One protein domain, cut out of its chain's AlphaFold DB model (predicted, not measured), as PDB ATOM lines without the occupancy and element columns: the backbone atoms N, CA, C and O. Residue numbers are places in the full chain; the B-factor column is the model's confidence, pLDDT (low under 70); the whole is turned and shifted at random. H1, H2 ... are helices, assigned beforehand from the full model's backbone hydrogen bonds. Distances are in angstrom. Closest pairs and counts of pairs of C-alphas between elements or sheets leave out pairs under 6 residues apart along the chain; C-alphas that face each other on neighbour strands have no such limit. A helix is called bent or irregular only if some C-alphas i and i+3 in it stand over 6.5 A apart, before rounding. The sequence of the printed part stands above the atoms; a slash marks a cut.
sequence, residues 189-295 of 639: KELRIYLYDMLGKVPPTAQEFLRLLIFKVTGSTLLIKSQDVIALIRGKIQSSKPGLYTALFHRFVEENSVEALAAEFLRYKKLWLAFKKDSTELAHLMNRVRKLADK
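Overview. This is residues 189 to 295 of the 639 residues of an uncharacterized protein of Selenomonas ruminantium subsp. lactilytica (strain NBRC 103574 / TAM6421) (UniProt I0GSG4). A compact ball of helices: H2 runs through the middle, H1 packs across one side of it, and on the other side H3, H6 and H7 stand side by side as a curved row. H4 lies at roughly the slant of H2, a little away from it, and its beginning meets the beginning of H7; short H5 lies across the far end of H7 and reaches the beginning of H2. The printed part has 107 residues with seven named helices, H1 to H7 in order along the chain, and no named strand; its class is all helix. It is compact, with a radius of gyration of the C-alphas of 12.6 A, and rounded, spanning 32 by 27 by 24 A.

Arrangement. The longest helix, H7, residues 280 to 295, touches H5, residues 258 to 265, with its residues 289 to 294 alone. The closest C-alphas there, those of Ala 262 and Ala 293, are 4.2 A apart, and the two lines are about perpendicular at 73 degrees. H6, residues 269 to 275, forms a helical hairpin with H7: they run opposite ways at a shallow tilt of 15 degrees and only just touch, with 3 pairs of C-alphas within 8 A, the closest being those of Leu 273 and Met 286 at 7.3 A. H4, residues 246 to 256, and H7 touch only at their ends, and only just, with 3 pairs within 8 A; the closest C-alphas are those of Thr 246 and Leu 282, 5.5 A apart. H3, residues 227 to 239, touches H6 at a shallow tilt of 21 degrees, the same way, closest at the C-alphas of Arg 234 and Ala 274, 5.9 A apart. H2, residues 206 to 218, touches H3 with its residues 214 to 218 alone, closest at the C-alphas of Val 217 and Ile 233, 6.1 A apart, at a steep tilt of 69 degrees, only just short of perpendicular. With residues 206 to 207 alone H2 touches H5, where the closest C-alphas, those of Ala 206 and Leu 261, are 5.2 A apart. H2 is close to H4 but not clearly touching it; their closest C-alphas, those of Phe 209 and Phe 252, are 7.7 A apart. H1, residues 189 to 198, touches H2 at a steep tilt of 65 degrees, closest at the C-alphas of Ile 193 and Leu 212, 5.6 A apart. H1 is apart from H3, H4, H5, H6 and H7. The helix packing is mostly crossed, but only just, with 2 of 6 pairs at a shallow tilt. Every O i to N i+4 pair is within hydrogen-bond range in H1, H2, H3 and H4, against 3 of 4 in H5, 2 of 3 in H6 and 10 of 12 in H7.

Along the chain. H1 begins at C-alpha 189 at (-26.383, 17.429, -46.110) and is 14.4 A long from first to last C-alpha. H2 measures 18.1 A, H3 18.3 A and H4 15.2 A; H5 has 8 residues and H6 has 7. H2 begins at C-alpha 206 at (-18.021, 8.517, -41.713). H7 measures 24.3 A and ends at C-alpha 295 at (-10.823, 3.467, -28.467). H7 is irregular, only just: C-alphas 291 and 294 are 6.6 A apart.

Size, cuts and confidence. The two C-alphas farthest apart are those of Ser 239 and Lys 295, at 34.9 A. The printed part has no cut. The links H4 to H5, H5 to H6 and H6 to H7 are tight, the other three are short, and no link is long. The model's mean pLDDT over the printed part is 92.7, and no printed residue is under 70.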
ATOM      1  N   LYS A 189     -27.006  18.761 -46.179       90.50
ATOM      2  CA  LYS A 189     -26.383  17.429 -46.110       90.50
ATOM      3  C   LYS A 189     -26.942  16.430 -47.118       90.50
ATOM      4  O   LYS A 189     -26.202  15.556 -47.537       90.50
ATOM      5  N   GLU A 190     -28.228  16.501 -47.455       91.19
ATOM      6  CA  GLU A 190     -28.835  15.588 -48.431       91.19
ATOM      7  C   GLU A 190     -28.352  15.926 -49.847       91.19
ATOM      8  O   GLU A 190     -27.983  15.013 -50.581       91.19
ATOM      9  N   LEU A 191     -28.254  17.217 -50.186       91.50
ATOM     10  CA  LEU A 191     -27.681  17.668 -51.456       91.50
ATOM     11  C   LEU A 191     -26.214  17.253 -51.597       91.50
ATOM     12  O   LEU A 191     -25.829  16.741 -52.641       91.50
ATOM     13  N   ARG A 192     -25.411  17.368 -50.529       93.19
ATOM     14  CA  ARG A 192     -24.019  16.885 -50.550       93.19
ATOM     15  C   ARG A 192     -23.910  15.428 -50.978       93.19
ATOM     16  O   ARG A 192     -23.023  15.101 -51.753       93.19
ATOM     17  N   ILE A 193     -24.805  14.556 -50.509       93.56
ATOM     18  CA  ILE A 193     -24.787  13.137 -50.897       93.56
ATOM     19  C   ILE A 193     -25.047  12.960 -52.394       93.56
ATOM     20  O   ILE A 193     -24.340  12.175 -53.019       93.56
ATOM     21  N   TYR A 194     -25.991  13.713 -52.969       90.75
ATOM     22  CA  TYR A 194     -26.216  13.727 -54.419       90.75
ATOM     23  C   TYR A 194     -24.968  14.182 -55.182       90.75
ATOM     24  O   TYR A 194     -24.574  13.531 -56.144       90.75
ATOM     25  N   LEU A 195     -24.313  15.254 -54.728       90.44
ATOM     26  CA  LEU A 195     -23.108  15.779 -55.373       90.44
ATOM     27  C   LEU A 195     -21.923  14.811 -55.274       90.44
ATOM     28  O   LEU A 195     -21.228  14.601 -56.264       90.44
ATOM     29  N   TYR A 196     -21.706  14.181 -54.113       92.38
ATOM     30  CA  TYR A 196     -20.673  13.152 -53.954       92.38
ATOM     31  C   TYR A 196     -20.904  11.969 -54.899       92.38
ATOM     32  O   TYR A 196     -19.963  11.521 -55.550       92.38
ATOM     33  N   ASP A 197     -22.149  11.496 -55.006       91.75
ATOM     34  CA  ASP A 197     -22.509  10.406 -55.913       91.75
ATOM     35  C   ASP A 197     -22.276  10.782 -57.383       91.75
ATOM     36  O   ASP A 197     -21.596  10.052 -58.103       91.75
ATOM     37  N   MET A 198     -22.764  11.959 -57.788       86.56
ATOM     38  CA  MET A 198     -22.639  12.500 -59.143       86.56
ATOM     39  C   MET A 198     -21.177  12.701 -59.565       86.56
ATOM     40  O   MET A 198     -20.814  12.382 -60.692       86.56
ATOM     41  N   LEU A 199     -20.334  13.207 -58.661       86.88
ATOM     42  CA  LEU A 199     -18.923  13.506 -58.927       86.88
ATOM     43  C   LEU A 199     -17.994  12.310 -58.667       86.88
ATOM     44  O   LEU A 199     -16.779  12.434 -58.800       86.88
ATOM     45  N   GLY A 200     -18.536  11.160 -58.249       88.38
ATOM     46  CA  GLY A 200     -17.746   9.973 -57.916       88.38
ATOM     47  C   GLY A 200     -16.799  10.158 -56.720       88.38
ATOM     48  O   GLY A 200     -15.835   9.402 -56.583       88.38
ATOM     49  N   LYS A 201     -17.062  11.142 -55.855       91.06
ATOM     50  CA  LYS A 201     -16.266  11.470 -54.660       91.06
ATOM     51  C   LYS A 201     -16.853  10.792 -53.416       91.06
ATOM     52  O   LYS A 201     -18.029  10.427 -53.394       91.06
ATOM     53  N   VAL A 202     -16.059  10.633 -52.356       93.69
ATOM     54  CA  VAL A 202     -16.557  10.155 -51.054       93.69
ATOM     55  C   VAL A 202     -16.632  11.302 -50.038       93.69
ATOM     56  O   VAL A 202     -15.811  12.214 -50.079       93.69
ATOM     57  N   PRO A 203     -17.617  11.298 -49.120       94.81
ATOM     58  CA  PRO A 203     -17.710  12.322 -48.088       94.81
ATOM     59  C   PRO A 203     -16.573  12.194 -47.072       94.81
ATOM     60  O   PRO A 203     -16.188  11.069 -46.760       94.81
ATOM     61  N   PRO A 204     -16.127  13.296 -46.444       92.88
ATOM     62  CA  PRO A 204     -15.020  13.255 -45.491       92.88
ATOM     63  C   PRO A 204     -15.410  12.671 -44.125       92.88
ATOM     64  O   PRO A 204     -14.575  12.218 -43.347       92.88
ATOM     65  N   THR A 205     -16.705  12.679 -43.791       93.25
ATOM     66  CA  THR A 205     -17.188  12.176 -42.499       93.25
ATOM     67  C   THR A 205     -17.799  10.786 -42.638       93.25
ATOM     68  O   THR A 205     -18.626  10.541 -43.515       93.25
ATOM     69  N   ALA A 206     -17.484   9.881 -41.705       94.69
ATOM     70  CA  ALA A 206     -18.021   8.517 -41.713       94.69
ATOM     71  C   ALA A 206     -19.562   8.478 -41.670       94.69
ATOM     72  O   ALA A 206     -20.188   7.594 -42.254       94.69
ATOM     73  N   GLN A 207     -20.200   9.450 -41.008       93.75
ATOM     74  CA  GLN A 207     -21.660   9.543 -40.972       93.75
ATOM     75  C   GLN A 207     -22.256   9.878 -42.351       93.75
ATOM     76  O   GLN A 207     -23.327   9.375 -42.694       93.75
ATOM     77  N   GLU A 208     -21.615  10.748 -43.130       94.88
ATOM     78  CA  GLU A 208     -22.058  11.064 -44.491       94.88
ATOM     79  C   GLU A 208     -21.688   9.976 -45.479       94.88
ATOM     80  O   GLU A 208     -22.504   9.639 -46.328       94.88
ATOM     81  N   PHE A 209     -20.530   9.346 -45.307       96.44
ATOM     82  CA  PHE A 209     -20.178   8.163 -46.073       96.44
ATOM     83  C   PHE A 209     -21.223   7.053 -45.902       96.44
ATOM     84  O   PHE A 209     -21.697   6.494 -46.888       96.44
ATOM     85  N   LEU A 210     -21.707   6.814 -44.675       95.81
ATOM     86  CA  LEU A 210     -22.820   5.887 -44.455       95.81
ATOM     87  C   LEU A 210     -24.096   6.299 -45.201       95.81
ATOM     88  O   LEU A 210     -24.813   5.436 -45.702       95.81
ATOM     89  N   ARG A 211     -24.397   7.604 -45.273       95.44
ATOM     90  CA  ARG A 211     -25.536   8.105 -46.056       95.44
ATOM     91  C   ARG A 211     -25.354   7.844 -47.544       95.44
ATOM     92  O   ARG A 211     -26.316   7.420 -48.166       95.44
ATOM     93  N   LEU A 212     -24.156   8.052 -48.091       95.81
ATOM     94  CA  LEU A 212     -23.854   7.747 -49.490       95.81
ATOM     95  C   LEU A 212     -24.060   6.256 -49.790       95.81
ATOM     96  O   LEU A 212     -24.702   5.911 -50.777       95.81
ATOM     97  N   LEU A 213     -23.588   5.368 -48.910       95.31
ATOM     98  CA  LEU A 213     -23.798   3.925 -49.063       95.31
ATOM     99  C   LEU A 213     -25.289   3.553 -49.043       95.31
ATOM    100  O   LEU A 213     -25.745   2.776 -49.876       95.31
ATOM    101  N   ILE A 214     -26.060   4.120 -48.109       94.19
ATOM    102  CA  ILE A 214     -27.511   3.894 -48.032       94.19
ATOM    103  C   ILE A 214     -28.219   4.461 -49.260       94.19
ATOM    104  O   ILE A 214     -29.111   3.804 -49.792       94.19
ATOM    105  N   PHE A 215     -27.809   5.632 -49.742       93.25
ATOM    106  CA  PHE A 215     -28.346   6.237 -50.954       93.25
ATOM    107  C   PHE A 215     -28.125   5.338 -52.173       93.25
ATOM    108  O   PHE A 215     -29.085   5.044 -52.877       93.25
ATOM    109  N   LYS A 216     -26.923   4.778 -52.356       91.44
ATOM    110  CA  LYS A 216     -26.645   3.822 -53.445       91.44
ATOM    111  C   LYS A 216     -27.488   2.542 -53.382       91.44
ATOM    112  O   LYS A 216     -27.749   1.930 -54.414       91.44
ATOM    113  N   VAL A 217     -27.911   2.128 -52.187       91.44
ATOM    114  CA  VAL A 217     -28.769   0.947 -51.999       91.44
ATOM    115  C   VAL A 217     -30.250   1.279 -52.192       91.44
ATOM    116  O   VAL A 217     -30.977   0.491 -52.789       91.44
ATOM    117  N   THR A 218     -30.705   2.401 -51.637       88.69
ATOM    118  CA  THR A 218     -32.136   2.689 -51.415       88.69
ATOM    119  C   THR A 218     -32.685   3.825 -52.273       88.69
ATOM    120  O   THR A 218     -33.890   4.039 -52.288       88.69
ATOM    121  N   GLY A 219     -31.821   4.610 -52.919       86.94
ATOM    122  CA  GLY A 219     -32.184   5.872 -53.567       86.94
ATOM    123  C   GLY A 219     -32.531   7.003 -52.589       86.94
ATOM    124  O   GLY A 219     -32.856   8.104 -53.025       86.94
ATOM    125  N   SER A 220     -32.456   6.776 -51.271       86.06
ATOM    126  CA  SER A 220     -32.765   7.774 -50.243       86.06
ATOM    127  C   SER A 220     -31.506   8.259 -49.526       86.06
ATOM    128  O   SER A 220     -30.690   7.474 -49.051       86.06
ATOM    129  N   THR A 221     -31.365   9.576 -49.385       86.00
ATOM    130  CA  THR A 221     -30.266  10.215 -48.636       86.00
ATOM    131  C   THR A 221     -30.483  10.173 -47.116       86.00
ATOM    132  O   THR A 221     -29.627  10.604 -46.330       86.00
ATOM    133  N   LEU A 222     -31.634   9.660 -46.663       84.94
ATOM    134  CA  LEU A 222     -31.997   9.601 -45.255       84.94
ATOM    135  C   LEU A 222     -31.248   8.483 -44.523       84.94
ATOM    136  O   LEU A 222     -31.313   7.306 -44.860       84.94
ATOM    137  N   LEU A 223     -30.600   8.853 -43.416       89.00
ATOM    138  CA  LEU A 223     -29.957   7.897 -42.516       89.00
ATOM    139  C   LEU A 223     -30.980   7.308 -41.536       89.00
ATOM    140  O   LEU A 223     -31.127   7.817 -40.422       89.00
ATOM    141  N   ILE A 224     -31.681   6.253 -41.949       86.75
ATOM    142  CA  ILE A 224     -32.673   5.549 -41.124       86.75
ATOM    143  C   ILE A 224     -32.100   4.212 -40.649       86.75
ATOM    144  O   ILE A 224     -31.646   3.385 -41.433       86.75
ATOM    145  N   LYS A 225     -32.129   3.987 -39.332       89.44
ATOM    146  CA  LYS A 225     -31.733   2.717 -38.711       89.44
ATOM    147  C   LYS A 225     -32.982   1.872 -38.448       89.44
ATOM    148  O   LYS A 225     -33.471   1.852 -37.321       89.44
ATOM    149  N   SER A 226     -33.476   1.183 -39.475       90.19
ATOM    150  CA  SER A 226     -34.604   0.242 -39.386       90.19
ATOM    151  C   SER A 226     -34.209  -1.159 -39.856       90.19
ATOM    152  O   SER A 226     -33.141  -1.347 -40.444       90.19
ATOM    153  N   GLN A 227     -35.053  -2.152 -39.565       92.38
ATOM    154  CA  GLN A 227     -34.848  -3.509 -40.079       92.38
ATOM    155  C   GLN A 227     -35.027  -3.566 -41.597       92.38
ATOM    156  O   GLN A 227     -34.230  -4.226 -42.253       92.38
ATOM    157  N   ASP A 228     -35.968  -2.801 -42.149       90.19
ATOM    158  CA  ASP A 228     -36.227  -2.757 -43.593       90.19
ATOM    159  C   ASP A 228     -35.004  -2.262 -44.365       90.19
ATOM    160  O   ASP A 228     -34.565  -2.902 -45.315       90.19
ATOM    161  N   VAL A 229     -34.361  -1.185 -43.896       91.94
ATOM    162  CA  VAL A 229     -33.120  -0.683 -44.509       91.94
ATOM    163  C   VAL A 229     -32.006  -1.731 -44.429       91.94
ATOM    164  O   VAL A 229     -31.271  -1.930 -45.391       91.94
ATOM    165  N   ILE A 230     -31.881  -2.445 -43.305       95.00
ATOM    166  CA  ILE A 230     -30.883  -3.518 -43.154       95.00
ATOM    167  C   ILE A 230     -31.168  -4.678 -44.117       95.00
ATOM    168  O   ILE A 230     -30.228  -5.232 -44.693       95.00
ATOM    169  N   ALA A 231     -32.437  -5.056 -44.285       94.25
ATOM    170  CA  ALA A 231     -32.859  -6.100 -45.208       94.25
ATOM    171  C   ALA A 231     -32.582  -5.699 -46.664       94.25
ATOM    172  O   ALA A 231     -31.976  -6.483 -47.390       94.25
ATOM    173  N   LEU A 232     -32.904  -4.458 -47.048       93.19
ATOM    174  CA  LEU A 232     -32.609  -3.902 -48.371       93.19
ATOM    175  C   LEU A 232     -31.109  -3.916 -48.683       93.19
ATOM    176  O   LEU A 232     -30.715  -4.384 -49.748       93.19
ATOM    177  N   ILE A 233     -30.258  -3.481 -47.744       94.69
ATOM    178  CA  ILE A 233     -28.795  -3.533 -47.912       94.69
ATOM    179  C   ILE A 233     -28.336  -4.970 -48.173       94.69
ATOM    180  O   ILE A 233     -27.605  -5.228 -49.127       94.69
ATOM    181  N   ARG A 234     -28.786  -5.922 -47.349       93.44
ATOM    182  CA  ARG A 234     -28.404  -7.334 -47.491       93.44
ATOM    183  C   ARG A 234     -28.887  -7.936 -48.808       93.44
ATOM    184  O   ARG A 234     -28.104  -8.625 -49.456       93.44
ATOM    185  N   GLY A 235     -30.127  -7.662 -49.207       92.94
ATOM    186  CA  GLY A 235     -30.678  -8.122 -50.482       92.94
ATOM    187  C   GLY A 235     -29.926  -7.533 -51.675       92.94
ATOM    188  O   GLY A 235     -29.591  -8.253 -52.615       92.94
ATOM    189  N   LYS A 236     -29.565  -6.242 -51.616       92.06
ATOM    190  CA  LYS A 236     -28.778  -5.588 -52.670       92.06
ATOM    191  C   LYS A 236     -27.384  -6.193 -52.792       92.06
ATOM    192  O   LYS A 236     -26.928  -6.417 -53.902       92.06
ATOM    193  N   ILE A 237     -26.729  -6.501 -51.678       91.00
ATOM    194  CA  ILE A 237     -25.414  -7.160 -51.675       91.00
ATOM    195  C   ILE A 237     -25.489  -8.566 -52.273       91.00
ATOM    196  O   ILE A 237     -24.648  -8.922 -53.084       91.00
ATOM    197  N   GLN A 238     -26.509  -9.352 -51.919       88.06
ATOM    198  CA  GLN A 238     -26.687 -10.710 -52.451       88.06
ATOM    199  C   GLN A 238     -26.944 -10.736 -53.965       88.06
ATOM    200  O   GLN A 238     -26.570 -11.698 -54.626       88.06
ATOM    201  N   SER A 239     -27.587  -9.696 -54.500       87.31
ATOM    202  CA  SER A 239     -27.951  -9.576 -55.920       87.31
ATOM    203  C   SER A 239     -26.942  -8.794 -56.769       87.31
ATOM    204  O   SER A 239     -27.054  -8.790 -57.993       87.31
ATOM    205  N   SER A 240     -25.970  -8.115 -56.155       84.50
ATOM    206  CA  SER A 240     -24.966  -7.309 -56.862       84.50
ATOM    207  C   SER A 240     -23.672  -8.092 -57.089       84.50
ATOM    208  O   SER A 240     -23.410  -9.103 -56.439       84.50
ATOM    209  N   LYS A 241     -22.824  -7.600 -58.000       83.25
ATOM    210  CA  LYS A 241     -21.461  -8.123 -58.163       83.25
ATOM    211  C   LYS A 241     -20.681  -7.954 -56.843       83.25
ATOM    212  O   LYS A 241     -20.709  -6.845 -56.300       83.25
ATOM    213  N   PRO A 242     -19.980  -8.995 -56.351       82.81
ATOM    214  CA  PRO A 242     -19.162  -8.892 -55.145       82.81
ATOM    215  C   PRO A 242     -18.144  -7.751 -55.222       82.81
ATOM    216  O   PRO A 242     -17.539  -7.522 -56.270       82.81
ATOM    217  N   GLY A 243     -17.941  -7.053 -54.105       83.88
ATOM    218  CA  GLY A 243     -16.950  -5.981 -53.975       83.88
ATOM    219  C   GLY A 243     -17.379  -4.602 -54.493       83.88
ATOM    220  O   GLY A 243     -16.561  -3.677 -54.494       83.88
ATOM    221  N   LEU A 244     -18.642  -4.431 -54.902       86.12
ATOM    222  CA  LEU A 244     -19.175  -3.144 -55.365       86.12
ATOM    223  C   LEU A 244     -19.005  -2.031 -54.318       86.12
ATOM    224  O   LEU A 244     -18.658  -0.900 -54.659       86.12
ATOM    225  N   TYR A 245     -19.246  -2.340 -53.043       92.19
ATOM    226  CA  TYR A 245     -19.115  -1.381 -51.949       92.19
ATOM    227  C   TYR A 245     -17.709  -1.397 -51.352       92.19
ATOM    228  O   TYR A 245     -17.253  -0.359 -50.872       92.19
ATOM    229  N   THR A 246     -16.995  -2.523 -51.423       93.94
ATOM    230  CA  THR A 246     -15.591  -2.643 -50.997       93.94
ATOM    231  C   THR A 246     -14.717  -1.527 -51.573       93.94
ATOM    232  O   THR A 246     -13.996  -0.876 -50.816       93.94
ATOM    233  N   ALA A 247     -14.848  -1.212 -52.866       91.81
ATOM    234  CA  ALA A 247     -14.106  -0.117 -53.501       91.81
ATOM    235  C   ALA A 247     -14.372   1.258 -52.851       91.81
ATOM    236  O   ALA A 247     -13.445   2.036 -52.630       91.81
ATOM    237  N   LEU A 248     -15.626   1.546 -52.483       94.12
ATOM    238  CA  LEU A 248     -15.996   2.796 -51.809       94.12
ATOM    239  C   LEU A 248     -15.423   2.874 -50.391       94.12
ATOM    240  O   LEU A 248     -14.995   3.942 -49.962       94.12
ATOM    241  N   PHE A 249     -15.399   1.753 -49.665       96.25
ATOM    242  CA  PHE A 249     -14.782   1.691 -48.339       96.25
ATOM    243  C   PHE A 249     -13.270   1.912 -48.400       96.25
ATOM    244  O   PHE A 249     -12.745   2.634 -47.556       96.25
ATOM    245  N   HIS A 250     -12.582   1.326 -49.384       94.81
ATOM    246  CA  HIS A 250     -11.151   1.560 -49.578       94.81
ATOM    247  C   HIS A 250     -10.861   3.023 -49.889       94.81
ATOM    248  O   HIS A 250     -10.083   3.632 -49.161       94.81
ATOM    249  N   ARG A 251     -11.580   3.614 -50.851       94.88
ATOM    250  CA  ARG A 251     -11.450   5.040 -51.174       94.88
ATOM    251  C   ARG A 251     -11.676   5.929 -49.947       94.88
ATOM    252  O   ARG A 251     -10.878   6.816 -49.673       94.88
ATOM    253  N   PHE A 252     -12.715   5.658 -49.149       96.44
ATOM    254  CA  PHE A 252     -12.946   6.410 -47.912       96.44
ATOM    255  C   PHE A 252     -11.774   6.291 -46.929       96.44
ATOM    256  O   PHE A 252     -11.378   7.289 -46.335       96.44
ATOM    257  N   VAL A 253     -11.231   5.087 -46.729       96.38
ATOM    258  CA  VAL A 253     -10.112   4.856 -45.800       96.38
ATOM    259  C   VAL A 253      -8.825   5.515 -46.294       96.38
ATOM    260  O   VAL A 253      -8.092   6.055 -45.468       96.38
ATOM    261  N   GLU A 254      -8.567   5.494 -47.600       95.38
ATOM    262  CA  GLU A 254      -7.430   6.172 -48.233       95.38
ATOM    263  C   GLU A 254      -7.507   7.689 -48.036       95.38
ATOM    264  O   GLU A 254      -6.515   8.305 -47.656       95.38
ATOM    265  N   GLU A 255      -8.689   8.280 -48.218       94.56
ATOM    266  CA  GLU A 255      -8.882   9.730 -48.107       94.56
ATOM    267  C   GLU A 255      -9.047  10.229 -46.656       94.56
ATOM    268  O   GLU A 255      -8.676  11.361 -46.357       94.56
ATOM    269  N   ASN A 256      -9.606   9.422 -45.737       93.44
ATOM    270  CA  ASN A 256     -10.084   9.901 -44.424       93.44
ATOM    271  C   ASN A 256      -9.657   9.068 -43.208       93.44
ATOM    272  O   ASN A 256      -9.985   9.453 -42.084       93.44
ATOM    273  N   SER A 257      -8.927   7.961 -43.392       94.19
ATOM    274  CA  SER A 257      -8.490   6.986 -42.371       94.19
ATOM    275  C   SER A 257      -9.535   5.967 -41.884       94.19
ATOM    276  O   SER A 257     -10.754   6.144 -41.964       94.19
ATOM    277  N   VAL A 258      -9.036   4.866 -41.307       95.50
ATOM    278  CA  VAL A 258      -9.866   3.811 -40.700       95.50
ATOM    279  C   VAL A 258     -10.401   4.228 -39.323       95.50
ATOM    280  O   VAL A 258     -11.468   3.779 -38.896       95.50
ATOM    281  N   GLU A 259      -9.690   5.117 -38.633       95.19
ATOM    282  CA  GLU A 259     -10.043   5.681 -37.335       95.19
ATOM    283  C   GLU A 259     -11.323   6.523 -37.435       95.19
ATOM    284  O   GLU A 259     -12.188   6.432 -36.558       95.19
ATOM    285  N   ALA A 260     -11.500   7.259 -38.538       94.56
ATOM    286  CA  ALA A 260     -12.724   8.014 -38.812       94.56
ATOM    287  C   ALA A 260     -13.965   7.104 -38.894       94.56
ATOM    288  O   ALA A 260     -15.009   7.424 -38.317       94.56
ATOM    289  N   LEU A 261     -13.857   5.930 -39.537       94.75
ATOM    290  CA  LEU A 261     -14.930   4.920 -39.536       94.75
ATOM    291  C   LEU A 261     -15.175   4.365 -38.130       94.75
ATOM    292  O   LEU A 261     -16.324   4.201 -37.712       94.75
ATOM    293  N   ALA A 262     -14.100   4.076 -37.395       95.75
ATOM    294  CA  ALA A 262     -14.169   3.499 -36.058       95.75
ATOM    295  C   ALA A 262     -14.914   4.414 -35.072       95.75
ATOM    296  O   ALA A 262     -15.735   3.923 -34.293       95.75
ATOM    297  N   ALA A 263     -14.701   5.729 -35.159       94.44
ATOM    298  CA  ALA A 263     -15.343   6.724 -34.300       94.44
ATOM    299  C   ALA A 263     -16.887   6.703 -34.369       94.44
ATOM    300  O   ALA A 263     -17.556   6.897 -33.351       94.44
ATOM    301  N   GLU A 264     -17.472   6.413 -35.540       93.38
ATOM    302  CA  GLU A 264     -18.933   6.339 -35.748       93.38
ATOM    303  C   GLU A 264     -19.497   4.910 -35.753       93.38
ATOM    304  O   GLU A 264     -20.720   4.706 -35.767       93.38
ATOM    305  N   PHE A 265     -18.629   3.896 -35.739       94.88
ATOM    306  CA  PHE A 265     -19.026   2.508 -35.956       94.88
ATOM    307  C   PHE A 265     -20.069   2.027 -34.942       94.88
ATOM    308  O   PHE A 265     -21.090   1.458 -35.323       94.88
ATOM    309  N   LEU A 266     -19.857   2.266 -33.642       94.06
ATOM    310  CA  LEU A 266     -20.754   1.755 -32.596       94.06
ATOM    311  C   LEU A 266     -22.164   2.360 -32.677       94.06
ATOM    312  O   LEU A 266     -23.145   1.658 -32.419       94.06
ATOM    313  N   ARG A 267     -22.290   3.622 -33.111       91.88
ATOM    314  CA  ARG A 267     -23.578   4.324 -33.248       91.88
ATOM    315  C   ARG A 267     -24.475   3.647 -34.291       91.88
ATOM    316  O   ARG A 267     -25.661   3.383 -34.047       91.88
ATOM    317  N   TYR A 268     -23.882   3.297 -35.432       94.38
ATOM    318  CA  TYR A 268     -24.571   2.712 -36.585       94.38
ATOM    319  C   TYR A 268     -24.179   1.255 -36.861       94.38
ATOM    320  O   TYR A 268     -24.369   0.764 -37.969       94.38
ATOM    321  N   LYS A 269     -23.705   0.528 -35.839       95.12
ATOM    322  CA  LYS A 269     -23.152  -0.837 -35.943       95.12
ATOM    323  C   LYS A 269     -23.962  -1.772 -36.843       95.12
ATOM    324  O   LYS A 269     -23.390  -2.468 -37.670       95.12
ATOM    325  N   LYS A 270     -25.289  -1.801 -36.683       95.88
ATOM    326  CA  LYS A 270     -26.167  -2.686 -37.470       95.88
ATOM    327  C   LYS A 270     -26.152  -2.362 -38.971       95.88
ATOM    328  O   LYS A 270     -26.196  -3.291 -39.765       95.88
ATOM    329  N   LEU A 271     -26.066  -1.081 -39.335       95.81
ATOM    330  CA  LEU A 271     -26.007  -0.636 -40.731       95.81
ATOM    331  C   LEU A 271     -24.636  -0.952 -41.335       95.81
ATOM    332  O   LEU A 271     -24.574  -1.584 -42.380       95.81
ATOM    333  N   TRP A 272     -23.541  -0.640 -40.635       96.31
ATOM    334  CA  TRP A 272     -22.190  -0.998 -41.088       96.31
ATOM    335  C   TRP A 272     -22.023  -2.505 -41.302       96.31
ATOM    336  O   TRP A 272     -21.525  -2.950 -42.330       96.31
ATOM    337  N   LEU A 273     -22.501  -3.311 -40.349       95.62
ATOM    338  CA  LEU A 273     -22.435  -4.767 -40.450       95.62
ATOM    339  C   LEU A 273     -23.340  -5.346 -41.542       95.62
ATOM    340  O   LEU A 273     -23.116  -6.487 -41.941       95.62
ATOM    341  N   ALA A 274     -24.340  -4.605 -42.027       95.25
ATOM    342  CA  ALA A 274     -25.140  -5.046 -43.164       95.25
ATOM    343  C   ALA A 274     -24.289  -5.123 -44.443       95.25
ATOM    344  O   ALA A 274     -24.473  -6.059 -45.213       95.25
ATOM    345  N   PHE A 275     -23.298  -4.235 -44.594       95.25
ATOM    346  CA  PHE A 275     -22.348  -4.238 -45.714       95.25
ATOM    347  C   PHE A 275     -21.255  -5.305 -45.616       95.25
ATOM    348  O   PHE A 275     -20.630  -5.638 -46.612       95.25
ATOM    349  N   LYS A 276     -21.048  -5.902 -44.436       93.81
ATOM    350  CA  LYS A 276     -19.919  -6.809 -44.158       93.81
ATOM    351  C   LYS A 276     -19.776  -7.977 -45.148       93.81
ATOM    352  O   LYS A 276     -18.672  -8.476 -45.308       93.81
ATOM    353  N   LYS A 277     -20.875  -8.448 -45.747       90.75
ATOM    354  CA  LYS A 277     -20.889  -9.608 -46.654       90.75
ATOM    355  C   LYS A 277     -20.623  -9.264 -48.127       90.75
ATOM    356  O   LYS A 277     -20.705 -10.169 -48.945       90.75
ATOM    357  N   ASP A 278     -20.328  -8.007 -48.463       91.56
ATOM    358  CA  ASP A 278     -20.045  -7.599 -49.849       91.56
ATOM    359  C   ASP A 278     -18.794  -8.272 -50.429       91.56
ATOM    360  O   ASP A 278     -18.782  -8.679 -51.589       91.56
ATOM    361  N   SER A 279     -17.747  -8.420 -49.610       93.44
ATOM    362  CA  SER A 279     -16.544  -9.180 -49.949       93.44
ATOM    363  C   SER A 279     -15.771  -9.604 -48.693       93.44
ATOM    364  O   SER A 279     -16.004  -9.095 -47.589       93.44
ATOM    365  N   THR A 280     -14.830 -10.538 -48.853       93.00
ATOM    366  CA  THR A 280     -13.953 -11.000 -47.766       93.00
ATOM    367  C   THR A 280     -13.076  -9.860 -47.240       93.00
ATOM    368  O   THR A 280     -12.941  -9.679 -46.029       93.00
ATOM    369  N   GLU A 281     -12.548  -9.024 -48.133       94.38
ATOM    370  CA  GLU A 281     -11.721  -7.853 -47.822       94.38
ATOM    371  C   GLU A 281     -12.490  -6.850 -46.955       94.38
ATOM    372  O   GLU A 281     -12.004  -6.429 -45.897       94.38
ATOM    373  N   LEU A 282     -13.733  -6.529 -47.333       94.94
ATOM    374  CA  LEU A 282     -14.574  -5.644 -46.533       94.94
ATOM    375  C   LEU A 282     -14.910  -6.264 -45.175       94.94
ATOM    376  O   LEU A 282     -14.951  -5.558 -44.163       94.94
ATOM    377  N   ALA A 283     -15.092  -7.585 -45.103       94.94
ATOM    378  CA  ALA A 283     -15.291  -8.263 -43.830       94.94
ATOM    379  C   ALA A 283     -14.086  -8.096 -42.887       94.94
ATOM    380  O   ALA A 283     -14.281  -7.831 -41.691       94.94
ATOM    381  N   HIS A 284     -12.859  -8.193 -43.408       96.31
ATOM    382  CA  HIS A 284     -11.633  -7.930 -42.649       96.31
ATOM    383  C   HIS A 284     -11.543  -6.470 -42.196       96.31
ATOM    384  O   HIS A 284     -11.304  -6.219 -41.007       96.31
ATOM    385  N   LEU A 285     -11.813  -5.514 -43.091       96.50
ATOM    386  CA  LEU A 285     -11.842  -4.090 -42.756       96.50
ATOM    387  C   LEU A 285     -12.862  -3.796 -41.646       96.50
ATOM    388  O   LEU A 285     -12.518  -3.173 -40.643       96.50
ATOM    389  N   MET A 286     -14.092  -4.303 -41.753       96.25
ATOM    390  CA  MET A 286     -15.137  -4.101 -40.740       96.25
ATOM    391  C   MET A 286     -14.771  -4.703 -39.380       96.25
ATOM    392  O   MET A 286     -15.084  -4.123 -38.338       96.25
ATOM    393  N   ASN A 287     -14.073  -5.842 -39.359       96.00
ATOM    394  CA  ASN A 287     -13.563  -6.420 -38.116       96.00
ATOM    395  C   ASN A 287     -12.472  -5.535 -37.484       96.00
ATOM    396  O   ASN A 287     -12.470  -5.359 -36.264       96.00
ATOM    397  N   ARG A 288     -11.577  -4.941 -38.290       96.44
ATOM    398  CA  ARG A 288     -10.572  -3.966 -37.823       96.44
ATOM    399  C   ARG A 288     -11.237  -2.707 -37.263       96.44
ATOM    400  O   ARG A 288     -10.949  -2.329 -36.129       96.44
ATOM    401  N   VAL A 289     -12.174  -2.116 -38.007       96.69
ATOM    402  CA  VAL A 289     -12.955  -0.940 -37.586       96.69
ATOM    403  C   VAL A 289     -13.657  -1.207 -36.250       96.69
ATOM    404  O   VAL A 289     -13.555  -0.402 -35.328       96.69
ATOM    405  N   ARG A 290     -14.305  -2.371 -36.091       96.62
ATOM    406  CA  ARG A 290     -14.954  -2.761 -34.828       96.62
ATOM    407  C   ARG A 290     -13.982  -2.777 -33.647       96.62
ATOM    408  O   ARG A 290     -14.389  -2.335 -32.574       96.62
ATOM    409  N   LYS A 291     -12.763  -3.308 -33.808       95.75
ATOM    410  CA  LYS A 291     -11.752  -3.359 -32.731       95.75
ATOM    411  C   LYS A 291     -11.307  -1.954 -32.315       95.75
ATOM    412  O   LYS A 291     -11.200  -1.679 -31.127       95.75
ATOM    413  N   LEU A 292     -11.108  -1.060 -33.283       96.38
ATOM    414  CA  LEU A 292     -10.711   0.331 -33.033       96.38
ATOM    415  C   LEU A 292     -11.840   1.175 -32.420       96.38
ATOM    416  O   LEU A 292     -11.575   2.121 -31.683       96.38
ATOM    417  N   ALA A 293     -13.101   0.827 -32.683       95.38
ATOM    418  CA  ALA A 293     -14.244   1.652 -32.305       95.38
ATOM    419  C   ALA A 293     -14.360   1.917 -30.794       95.38
ATOM    420  O   ALA A 293     -14.809   2.988 -30.400       95.38
ATOM    421  N   ASP A 294     -13.923   0.989 -29.937       93.75
ATOM    422  CA  ASP A 294     -13.958   1.196 -28.482       93.75
ATOM    423  C   ASP A 294     -12.973   2.279 -28.013       93.75
ATOM    424  O   ASP A 294     -13.248   2.955 -27.021       93.75
ATOM    425  N   LYS A 295     -11.873   2.480 -28.754       94.50
ATOM    426  CA  LYS A 295     -10.823   3.467 -28.467       94.50
ATOM    427  C   LYS A 295     -11.132   4.851 -29.053       94.50
ATOM    428  O   LYS A 295     -10.754   5.852 -28.462       94.50
TER     429      LYS A 295